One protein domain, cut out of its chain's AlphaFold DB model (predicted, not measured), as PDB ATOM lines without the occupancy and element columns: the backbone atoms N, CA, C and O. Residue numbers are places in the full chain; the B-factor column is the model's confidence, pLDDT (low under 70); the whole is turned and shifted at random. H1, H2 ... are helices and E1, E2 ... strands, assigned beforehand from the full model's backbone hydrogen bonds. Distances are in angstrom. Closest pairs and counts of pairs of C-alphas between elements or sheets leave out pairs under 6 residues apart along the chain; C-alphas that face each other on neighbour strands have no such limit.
ATOM      1  N   HIS A 199       6.788  -0.990  34.449       88.88
ATOM      2  CA  HIS A 199       8.215  -1.304  34.562       88.88
ATOM      3  C   HIS A 199       9.127  -0.419  33.691       88.88
ATOM      4  O   HIS A 199      10.324  -0.672  33.604       88.88
ATOM      5  N   VAL A 200       8.586   0.641  33.071       89.38
ATOM      6  CA  VAL A 200       9.384   1.798  32.625       89.38
ATOM      7  C   VAL A 200       9.967   2.580  33.803       89.38
ATOM      8  O   VAL A 200      11.000   3.232  33.655       89.38
ATOM      9  N   CYS A 201       9.317   2.519  34.963       89.38
ATOM     10  CA  CYS A 201       9.750   3.161  36.192       89.38
ATOM     11  C   CYS A 201      10.596   2.201  37.023       89.38
ATOM     12  O   CYS A 201      10.356   0.994  37.018       89.38
ATOM     13  N   GLU A 202      11.562   2.743  37.766       88.06
ATOM     14  CA  GLU A 202      12.359   1.959  38.714       88.06
ATOM     15  C   GLU A 202      11.451   1.285  39.749       88.06
ATOM     16  O   GLU A 202      11.561   0.088  40.008       88.06
ATOM     17  N   ASN A 203      10.487   2.046  40.275       86.94
ATOM     18  CA  ASN A 203       9.389   1.526  41.070       86.94
ATOM     19  C   ASN A 203       8.097   1.522  40.229       86.94
ATOM     20  O   ASN A 203       7.508   2.581  40.025       86.94
ATOM     21  N   PRO A 204       7.588   0.356  39.790       86.69
ATOM     22  CA  PRO A 204       6.373   0.281  38.979       86.69
ATOM     23  C   PRO A 204       5.144   0.934  39.627       86.69
ATOM     24  O   PRO A 204       4.278   1.464  38.936       86.69
ATOM     25  N   SER A 205       5.066   0.958  40.961       84.00
ATOM     26  CA  SER A 205       3.934   1.581  41.662       84.00
ATOM     27  C   SER A 205       3.865   3.106  41.505       84.00
ATOM     28  O   SER A 205       2.809   3.687  41.757       84.00
ATOM     29  N   THR A 206       4.954   3.753  41.067       86.31
ATOM     30  CA  THR A 206       5.000   5.199  40.811       86.31
ATOM     31  C   THR A 206       4.630   5.564  39.380       86.31
ATOM     32  O   THR A 206       4.580   6.751  39.060       86.31
ATOM     33  N   PHE A 207       4.353   4.580  38.518       87.75
ATOM     34  CA  PHE A 207       3.923   4.858  37.159       87.75
ATOM     35  C   PHE A 207       2.590   5.612  37.159       87.75
ATOM     36  O   PHE A 207       1.605   5.180  37.763       87.75
ATOM     37  N   LEU A 208       2.565   6.751  36.470       86.56
ATOM     38  CA  LEU A 208       1.396   7.615  36.342       86.56
ATOM     39  C   LEU A 208       0.839   7.490  34.919       86.56
ATOM     40  O   LEU A 208       1.102   8.363  34.092       86.56
ATOM     41  N   PRO A 209       0.069   6.429  34.600       83.38
ATOM     42  CA  PRO A 209      -0.351   6.130  33.229       83.38
ATOM     43  C   PRO A 209      -1.101   7.292  32.574       83.38
ATOM     44  O   PRO A 209      -0.916   7.532  31.386       83.38
ATOM     45  N   SER A 210      -1.891   8.035  33.352       81.06
ATOM     46  CA  SER A 210      -2.710   9.158  32.885       81.06
ATOM     47  C   SER A 210      -1.988  10.511  32.874       81.06
ATOM     48  O   SER A 210      -2.608  11.509  32.508       81.06
ATOM     49  N   HIS A 211      -0.730  10.594  33.324       86.19
ATOM     50  CA  HIS A 211       0.004  11.860  33.324       86.19
ATOM     51  C   HIS A 211       0.271  12.313  31.883       86.19
ATOM     52  O   HIS A 211       0.541  11.490  31.006       86.19
ATOM     53  N   THR A 212       0.156  13.618  31.632       88.44
ATOM     54  CA  THR A 212       0.414  14.189  30.310       88.44
ATOM     55  C   THR A 212       1.901  14.104  30.002       88.44
ATOM     56  O   THR A 212       2.724  14.667  30.717       88.44
ATOM     57  N   PHE A 213       2.235  13.437  28.909       88.81
ATOM     58  CA  PHE A 213       3.582  13.312  28.388       88.81
ATOM     59  C   PHE A 213       3.685  14.069  27.062       88.81
ATOM     60  O   PHE A 213       2.891  13.854  26.146       88.81
ATOM     61  N   LYS A 214       4.705  14.922  26.960       91.25
ATOM     62  CA  LYS A 214       5.092  15.596  25.718       91.25
ATOM     63  C   LYS A 214       6.543  15.274  25.421       91.25
ATOM     64  O   LYS A 214       7.407  15.574  26.259       91.25
ATOM     65  N   SER A 215       6.793  14.681  24.259       87.75
ATOM     66  CA  SER A 215       8.153  14.361  23.845       87.75
ATOM     67  C   SER A 215       8.972  15.629  23.603       87.75
ATOM     68  O   SER A 215       8.433  16.691  23.285       87.75
ATOM     69  N   ASP A 216      10.287  15.538  23.781       85.94
ATOM     70  CA  ASP A 216      11.210  16.660  23.581       85.94
ATOM     71  C   ASP A 216      11.244  17.152  22.129       85.94
ATOM     72  O   ASP A 216      11.419  18.345  21.892       85.94
ATOM     73  N   ASP A 217      11.046  16.251  21.168       83.56
ATOM     74  CA  ASP A 217      10.956  16.572  19.740       83.56
ATOM     75  C   ASP A 217       9.604  17.196  19.339       83.56
ATOM     76  O   ASP A 217       9.432  17.619  18.198       83.56
ATOM     77  N   GLY A 218       8.639  17.254  20.266       83.94
ATOM     78  CA  GLY A 218       7.286  17.756  20.028       83.94
ATOM     79  C   GLY A 218       6.429  16.877  19.111       83.94
ATOM     80  O   GLY A 218       5.300  17.256  18.808       83.94
ATOM     81  N   MET A 219       6.929  15.716  18.678       84.38
ATOM     82  CA  MET A 219       6.237  14.821  17.742       84.38
ATOM     83  C   MET A 219       5.147  13.981  18.413       84.38
ATOM     84  O   MET A 219       4.294  13.419  17.725       84.38
ATOM     85  N   PHE A 220       5.152  13.894  19.744       85.44
ATOM     86  CA  PHE A 220       4.158  13.166  20.517       85.44
ATOM     87  C   PHE A 220       3.641  14.000  21.699       85.44
ATOM     88  O   PHE A 220       4.409  14.486  22.531       85.44
ATOM     89  N   ASP A 221       2.316  14.090  21.801       88.81
ATOM     90  CA  ASP A 221       1.578  14.644  22.939       88.81
ATOM     91  C   ASP A 221       0.473  13.645  23.306       88.81
ATOM     92  O   ASP A 221      -0.335  13.263  22.456       88.81
ATOM     93  N   GLY A 222       0.468  13.162  24.546       84.69
ATOM     94  CA  GLY A 222      -0.462  12.121  24.976       84.69
ATOM     95  C   GLY A 222      -0.303  11.735  26.440       84.69
ATOM     96  O   GLY A 222       0.217  12.498  27.250       84.69
ATOM     97  N   THR A 223      -0.769  10.540  26.804       86.12
ATOM     98  CA  THR A 223      -0.587   9.998  28.158       86.12
ATOM     99  C   THR A 223       0.740   9.250  28.264       86.12
ATOM    100  O   THR A 223       1.258   8.725  27.275       86.12
ATOM    101  N   CYS A 224       1.286   9.147  29.473       88.12
ATOM    102  CA  CYS A 224       2.441   8.297  29.761       88.12
ATOM    103  C   CYS A 224       2.230   6.844  29.328       88.12
ATOM    104  O   CYS A 224       3.145   6.213  28.804       88.12
ATOM    105  N   TYR A 225       1.017   6.313  29.492       85.81
ATOM    106  CA  TYR A 225       0.688   4.977  29.017       85.81
ATOM    107  C   TYR A 225       0.817   4.873  27.497       85.81
ATOM    108  O   TYR A 225       1.517   3.975  27.023       85.81
ATOM    109  N   THR A 226       0.225   5.794  26.728       83.06
ATOM    110  CA  THR A 226       0.374   5.811  25.265       83.06
ATOM    111  C   THR A 226       1.843   5.989  24.859       83.06
ATOM    112  O   THR A 226       2.312   5.255  23.993       83.06
ATOM    113  N   ALA A 227       2.593   6.877  25.520       86.81
ATOM    114  CA  ALA A 227       4.009   7.126  25.232       86.81
ATOM    115  C   ALA A 227       4.889   5.875  25.404       86.81
ATOM    116  O   ALA A 227       5.764   5.603  24.579       86.81
ATOM    117  N   VAL A 228       4.654   5.084  26.456       87.12
ATOM    118  CA  VAL A 228       5.363   3.809  26.662       87.12
ATOM    119  C   VAL A 228       4.925   2.768  25.627       87.12
ATOM    120  O   VAL A 228       5.757   2.012  25.134       87.12
ATOM    121  N   GLY A 229       3.641   2.756  25.259       81.19
ATOM    122  CA  GLY A 229       3.113   1.858  24.230       81.19
ATOM    123  C   GLY A 229       3.720   2.101  22.854       81.19
ATOM    124  O   GLY A 229       4.181   1.174  22.203       81.19
ATOM    125  N   THR A 230       3.785   3.354  22.406       79.50
ATOM    126  CA  THR A 230       4.424   3.673  21.120       79.50
ATOM    127  C   THR A 230       5.905   3.299  21.132       79.50
ATOM    128  O   THR A 230       6.408   2.747  20.158       79.50
ATOM    129  N   THR A 231       6.571   3.486  22.274       79.56
ATOM    130  CA  THR A 231       7.989   3.156  22.472       79.56
ATOM    131  C   THR A 231       8.306   1.661  22.295       79.56
ATOM    132  O   THR A 231       9.409   1.341  21.850       79.56
ATOM    133  N   ASN A 232       7.387   0.739  22.618       75.50
ATOM    134  CA  ASN A 232       7.635  -0.705  22.483       75.50
ATOM    135  C   ASN A 232       6.932  -1.398  21.308       75.50
ATOM    136  O   ASN A 232       7.335  -2.511  20.963       75.50
ATOM    137  N   THR A 233       5.924  -0.783  20.681       69.62
ATOM    138  CA  THR A 233       5.218  -1.386  19.536       69.62
ATOM    139  C   THR A 233       5.647  -0.859  18.170       69.62
ATOM    140  O   THR A 233       5.390  -1.527  17.172       69.62
ATOM    141  N   ASP A 234       6.270   0.317  18.089       70.25
ATOM    142  CA  ASP A 234       6.776   0.842  16.819       70.25
ATOM    143  C   ASP A 234       8.013   0.046  16.381       70.25
ATOM    144  O   ASP A 234       9.008   0.016  17.100       70.25
ATOM    145  N   ALA A 235       7.962  -0.596  15.210       65.19
ATOM    146  CA  ALA A 235       9.079  -1.366  14.650       65.19
ATOM    147  C   ALA A 235      10.327  -0.509  14.370       65.19
ATOM    148  O   ALA A 235      11.425  -1.046  14.225       65.19
ATOM    149  N   THR A 236      10.156   0.811  14.293       68.31
ATOM    150  CA  THR A 236      11.235   1.801  14.192       68.31
ATOM    151  C   THR A 236      11.605   2.416  15.545       68.31
ATOM    152  O   THR A 236      12.578   3.161  15.635       68.31
ATOM    153  N   GLY A 237      10.849   2.087  16.595       67.00
ATOM    154  CA  GLY A 237      11.003   2.611  17.939       67.00
ATOM    155  C   GLY A 237      12.211   2.036  18.669       67.00
ATOM    156  O   GLY A 237      12.544   0.853  18.569       67.00
ATOM    157  N   ASP A 238      12.835   2.886  19.479       72.38
ATOM    158  CA  ASP A 238      14.099   2.594  20.153       72.38
ATOM    159  C   ASP A 238      14.056   1.377  21.085       72.38
ATOM    160  O   ASP A 238      15.073   0.710  21.276       72.38
ATOM    161  N   CYS A 239      12.883   1.060  21.642       81.81
ATOM    162  CA  CYS A 239      12.667  -0.069  22.547       81.81
ATOM    163  C   CYS A 239      11.734  -1.147  21.969       81.81
ATOM    164  O   CYS A 239      11.117  -1.880  22.753       81.81
ATOM    165  N   TYR A 240      11.614  -1.256  20.640       82.06
ATOM    166  CA  TYR A 240      10.720  -2.216  19.985       82.06
ATOM    167  C   TYR A 240      10.806  -3.631  20.581       82.06
ATOM    168  O   TYR A 240      11.891  -4.161  20.837       82.06
ATOM    169  N   GLY A 241       9.646  -4.244  20.825       77.06
ATOM    170  CA  GLY A 241       9.530  -5.595  21.378       77.06
ATOM    171  C   GLY A 241       9.810  -5.704  22.880       77.06
ATOM    172  O   GLY A 241       9.807  -6.809  23.420       77.06
ATOM    173  N   SER A 242      10.051  -4.591  23.582       82.75
ATOM    174  CA  SER A 242      10.187  -4.604  25.042       82.75
ATOM    175  C   SER A 242       8.839  -4.828  25.730       82.75
ATOM    176  O   SER A 242       7.864  -4.136  25.452       82.75
ATOM    177  N   ASP A 243       8.790  -5.758  26.679       81.88
ATOM    178  CA  ASP A 243       7.615  -5.979  27.522       81.88
ATOM    179  C   ASP A 243       7.786  -5.248  28.862       81.88
ATOM    180  O   ASP A 243       8.559  -5.680  29.717       81.88
ATOM    181  N   PHE A 244       7.085  -4.124  29.028       85.75
ATOM    182  CA  PHE A 244       7.087  -3.316  30.256       85.75
ATOM    183  C   PHE A 244       5.961  -3.700  31.232       85.75
ATOM    184  O   PHE A 244       5.761  -3.011  32.238       85.75
ATOM    185  N   SER A 245       5.221  -4.782  30.950       79.56
ATOM    186  CA  SER A 245       4.170  -5.307  31.836       79.56
ATOM    187  C   SER A 245       4.712  -6.181  32.958       79.56
ATOM    188  O   SER A 245       4.012  -6.466  33.926       79.56
ATOM    189  N   LYS A 246       5.975  -6.592  32.837       80.44
ATOM    190  CA  LYS A 246       6.687  -7.458  33.774       80.44
ATOM    191  C   LYS A 246       8.028  -6.839  34.120       80.44
ATOM    192  O   LYS A 246       8.460  -5.883  33.477       80.44
ATOM    193  N   THR A 247       8.704  -7.422  35.109       78.19
ATOM    194  CA  THR A 247      10.062  -7.034  35.487       78.19
ATOM    195  C   THR A 247      10.939  -6.898  34.248       78.19
ATOM    196  O   THR A 247      11.144  -7.854  33.500       78.19
ATOM    197  N   TRP A 248      11.445  -5.690  34.048       82.75
ATOM    198  CA  TRP A 248      12.222  -5.301  32.886       82.75
ATOM    199  C   TRP A 248      13.558  -4.724  33.354       82.75
ATOM    200  O   TRP A 248      13.635  -4.125  34.425       82.75
ATOM    201  N   SER A 249      14.620  -4.925  32.572       81.06
ATOM    202  CA  SER A 249      15.959  -4.428  32.894       81.06
ATOM    203  C   SER A 249      16.510  -3.566  31.768       81.06
ATOM    204  O   SER A 249      16.412  -3.915  30.588       81.06
ATOM    205  N   CYS A 250      17.153  -2.470  32.166       85.38
ATOM    206  CA  CYS A 250      17.866  -1.572  31.271       85.38
ATOM    207  C   CYS A 250      19.208  -2.131  30.770       85.38
ATOM    208  O   CYS A 250      19.793  -1.613  29.812       85.38
ATOM    209  N   ALA A 251      19.717  -3.187  31.413       80.00
ATOM    210  CA  ALA A 251      20.965  -3.817  31.017       80.00
ATOM    211  C   ALA A 251      20.867  -4.357  29.577       80.00
ATOM    212  O   ALA A 251      19.869  -4.966  29.194       80.00
ATOM    213  N   ALA A 252      21.916  -4.130  28.781       77.81
ATOM    214  CA  ALA A 252      22.020  -4.547  27.376       77.81
ATOM    215  C   ALA A 252      21.003  -3.912  26.398       77.81
ATOM    216  O   ALA A 252      20.825  -4.411  25.286       77.81
ATOM    217  N   LYS A 253      20.355  -2.802  26.774       85.69
ATOM    218  CA  LYS A 253      19.511  -2.012  25.862       85.69
ATOM    219  C   LYS A 253      20.329  -0.995  25.072       85.69
ATOM    220  O   LYS A 253      21.398  -0.568  25.504       85.69
ATOM    221  N   THR A 254      19.825  -0.617  23.898       85.12
ATOM    222  CA  THR A 254      20.453   0.405  23.053       85.12
ATOM    223  C   THR A 254      20.463   1.755  23.777       85.12
ATOM    224  O   THR A 254      19.508   2.060  24.495       85.12
ATOM    225  N   PRO A 255      21.484   2.607  23.571       84.94
ATOM    226  CA  PRO A 255      21.516   3.941  24.172       84.94
ATOM    227  C   PRO A 255      20.264   4.773  23.874       84.94
ATOM    228  O   PRO A 255      19.817   5.537  24.726       84.94
ATOM    229  N   SER A 256      19.667   4.597  22.692       84.12
ATOM    230  CA  SER A 256      18.435   5.287  22.317       84.12
ATOM    231  C   SER A 256      17.229   4.818  23.139       84.12
ATOM    232  O   SER A 256      16.481   5.650  23.647       84.12
ATOM    233  N   CYS A 257      17.103   3.511  23.414       86.69
ATOM    234  CA  CYS A 257      16.056   2.996  24.299       86.69
ATOM    235  C   CYS A 257      16.205   3.541  25.724       86.69
ATOM    236  O   CYS A 257      15.232   3.949  26.359       86.69
ATOM    237  N   GLN A 258      17.443   3.589  26.222       87.94
ATOM    238  CA  GLN A 258      17.735   4.118  27.553       87.94
ATOM    239  C   GLN A 258      17.353   5.597  27.664       87.94
ATOM    240  O   GLN A 258      16.670   5.983  28.613       87.94
ATOM    241  N   LEU A 259      17.739   6.410  26.672       86.56
ATOM    242  CA  LEU A 259      17.378   7.827  26.596       86.56
ATOM    243  C   LEU A 259      15.865   8.030  26.561       86.56
ATOM    244  O   LEU A 259      15.354   8.881  27.289       86.56
ATOM    245  N   ARG A 260      15.140   7.216  25.789       87.19
ATOM    246  CA  ARG A 260      13.681   7.303  25.707       87.19
ATOM    247  C   ARG A 260      13.001   7.016  27.047       87.19
ATOM    248  O   ARG A 260      12.089   7.733  27.447       87.19
ATOM    249  N   LEU A 261      13.453   6.004  27.784       88.88
ATOM    250  CA  LEU A 261      12.886   5.673  29.098       88.88
ATOM    251  C   LEU A 261      13.237   6.730  30.154       88.88
ATOM    252  O   LEU A 261      12.411   7.052  31.009       88.88
ATOM    253  N   LEU A 262      14.443   7.304  30.082       88.69
ATOM    254  CA  LEU A 262      14.842   8.445  30.909       88.69
ATOM    255  C   LEU A 262      13.985   9.683  30.622       88.69
ATOM    256  O   LEU A 262      13.573  10.361  31.558       88.69
ATOM    257  N   GLU A 263      13.680   9.961  29.355       88.88
ATOM    258  CA  GLU A 263      12.762  11.029  28.959       88.88
ATOM    259  C   GLU A 263      11.363  10.807  29.548       88.88
ATOM    260  O   GLU A 263      10.836  11.706  30.199       88.88
ATOM    261  N   ILE A 264      10.796   9.604  29.383       89.94
ATOM    262  CA  ILE A 264       9.483   9.224  29.932       89.94
ATOM    263  C   ILE A 264       9.424   9.494  31.438       89.94
ATOM    264  O   ILE A 264       8.516  10.181  31.909       89.94
ATOM    265  N   ALA A 265      10.415   9.031  32.201       90.38
ATOM    266  CA  ALA A 265      10.455   9.295  33.635       90.38
ATOM    267  C   ALA A 265      10.615  10.792  33.946       90.38
ATOM    268  O   ALA A 265       9.816  11.338  34.708       90.38
ATOM    269  N   ARG A 266      11.575  11.484  33.312       89.12
ATOM    270  CA  ARG A 266      11.844  12.921  33.523       89.12
ATOM    271  C   ARG A 266      10.628  13.802  33.230       89.12
ATOM    272  O   ARG A 266      10.465  14.843  33.857       89.12
ATOM    273  N   LYS A 267       9.769  13.391  32.297       89.38
ATOM    274  CA  LYS A 267       8.515  14.076  31.944       89.38
ATOM    275  C   LYS A 267       7.347  13.739  32.879       89.38
ATOM    276  O   LYS A 267       6.218  14.078  32.557       89.38
ATOM    277  N   GLY A 268       7.607  13.108  34.026       88.88
ATOM    278  CA  GLY A 268       6.620  12.915  35.090       88.88
ATOM    279  C   GLY A 268       5.861  11.592  35.031       88.88
ATOM    280  O   GLY A 268       4.914  11.404  35.788       88.88
TER     281      GLY A 268
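This is residues 199 to 268 of the 307 residues of an uncharacterized protein of Micromonas commoda (strain RCC299 / NOUM17 / CCMP2709) (UniProt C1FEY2). A small hairpin of two short strands, E1 and E2, caps one end of a pair of helices, H1 and H2, which lie side by side and run opposite ways; the capped end is where H1 begins and H2 ends. Long loops make much of the rest: residues 234 to 254 swing round from H1 to H2 beyond the other end of the pair, and residues 199 to 211 lead to the strands. The printed part has 70 residues, with two named strands and two named helices in the order E1, E2, H1, H2, and the two strands are antiparallel. The named elements are mostly helix, but they hold only 30 residues, under half of those printed. The whole is compact, with a radius of gyration of the C-alphas of 11.0 A, and rounded, with spans of 28 by 28 by 18 A.

Strand E1 is residues 212 to 214, beginning at C-alpha 212 at (0.414, 14.189, 30.310). Strand E2 is residues 221 to 223. Helix H1 is residues 224 to 233, 14.4 A from first to last C-alpha, with C-alpha 224 at (2.441, 8.297, 29.761). Helix H2 is residues 255 to 268, the longest helix at 20.5 A, and ends at C-alpha 268 at (6.620, 12.915, 35.090).

E1 and E2 form a hairpin of antiparallel neighbour strands, with 146 degrees between their directions. N 213 and O 222 are 2.8 A apart and N 222 and O 213 are 3.0 A apart, both within hydrogen-bond range. The closest C-alphas of E1 and H1 are those of Phe 213 and Cys 224, 5.3 A apart. Those of E1 and H2 are Phe 213 and Lys 267, 6.1 A apart. E2 and H2 are apart. H1 and H2 form a helical hairpin: they touch, and run opposite ways at a shallow tilt of 14 degrees. H2 touches H1 with residues 260 to 264 alone; the closest C-alphas of the two helices are those of Cys 224 and Ile 264, 7.1 A apart. Each O i to N i+4 pair in H1 is within hydrogen-bond range, and 9 of 10 are in H2.

The two C-alphas farthest apart are those of Gly 218 and Thr 247, at 29.3 A. The printed part has no cut. The link from E2 to H1 is tight, that from E1 to E2 is short with 6 residues, and that from H1 to H2 is long with 21. The mean pLDDT of the printed part is 83.7; residue 233 and residues 235 to 237 are under 70.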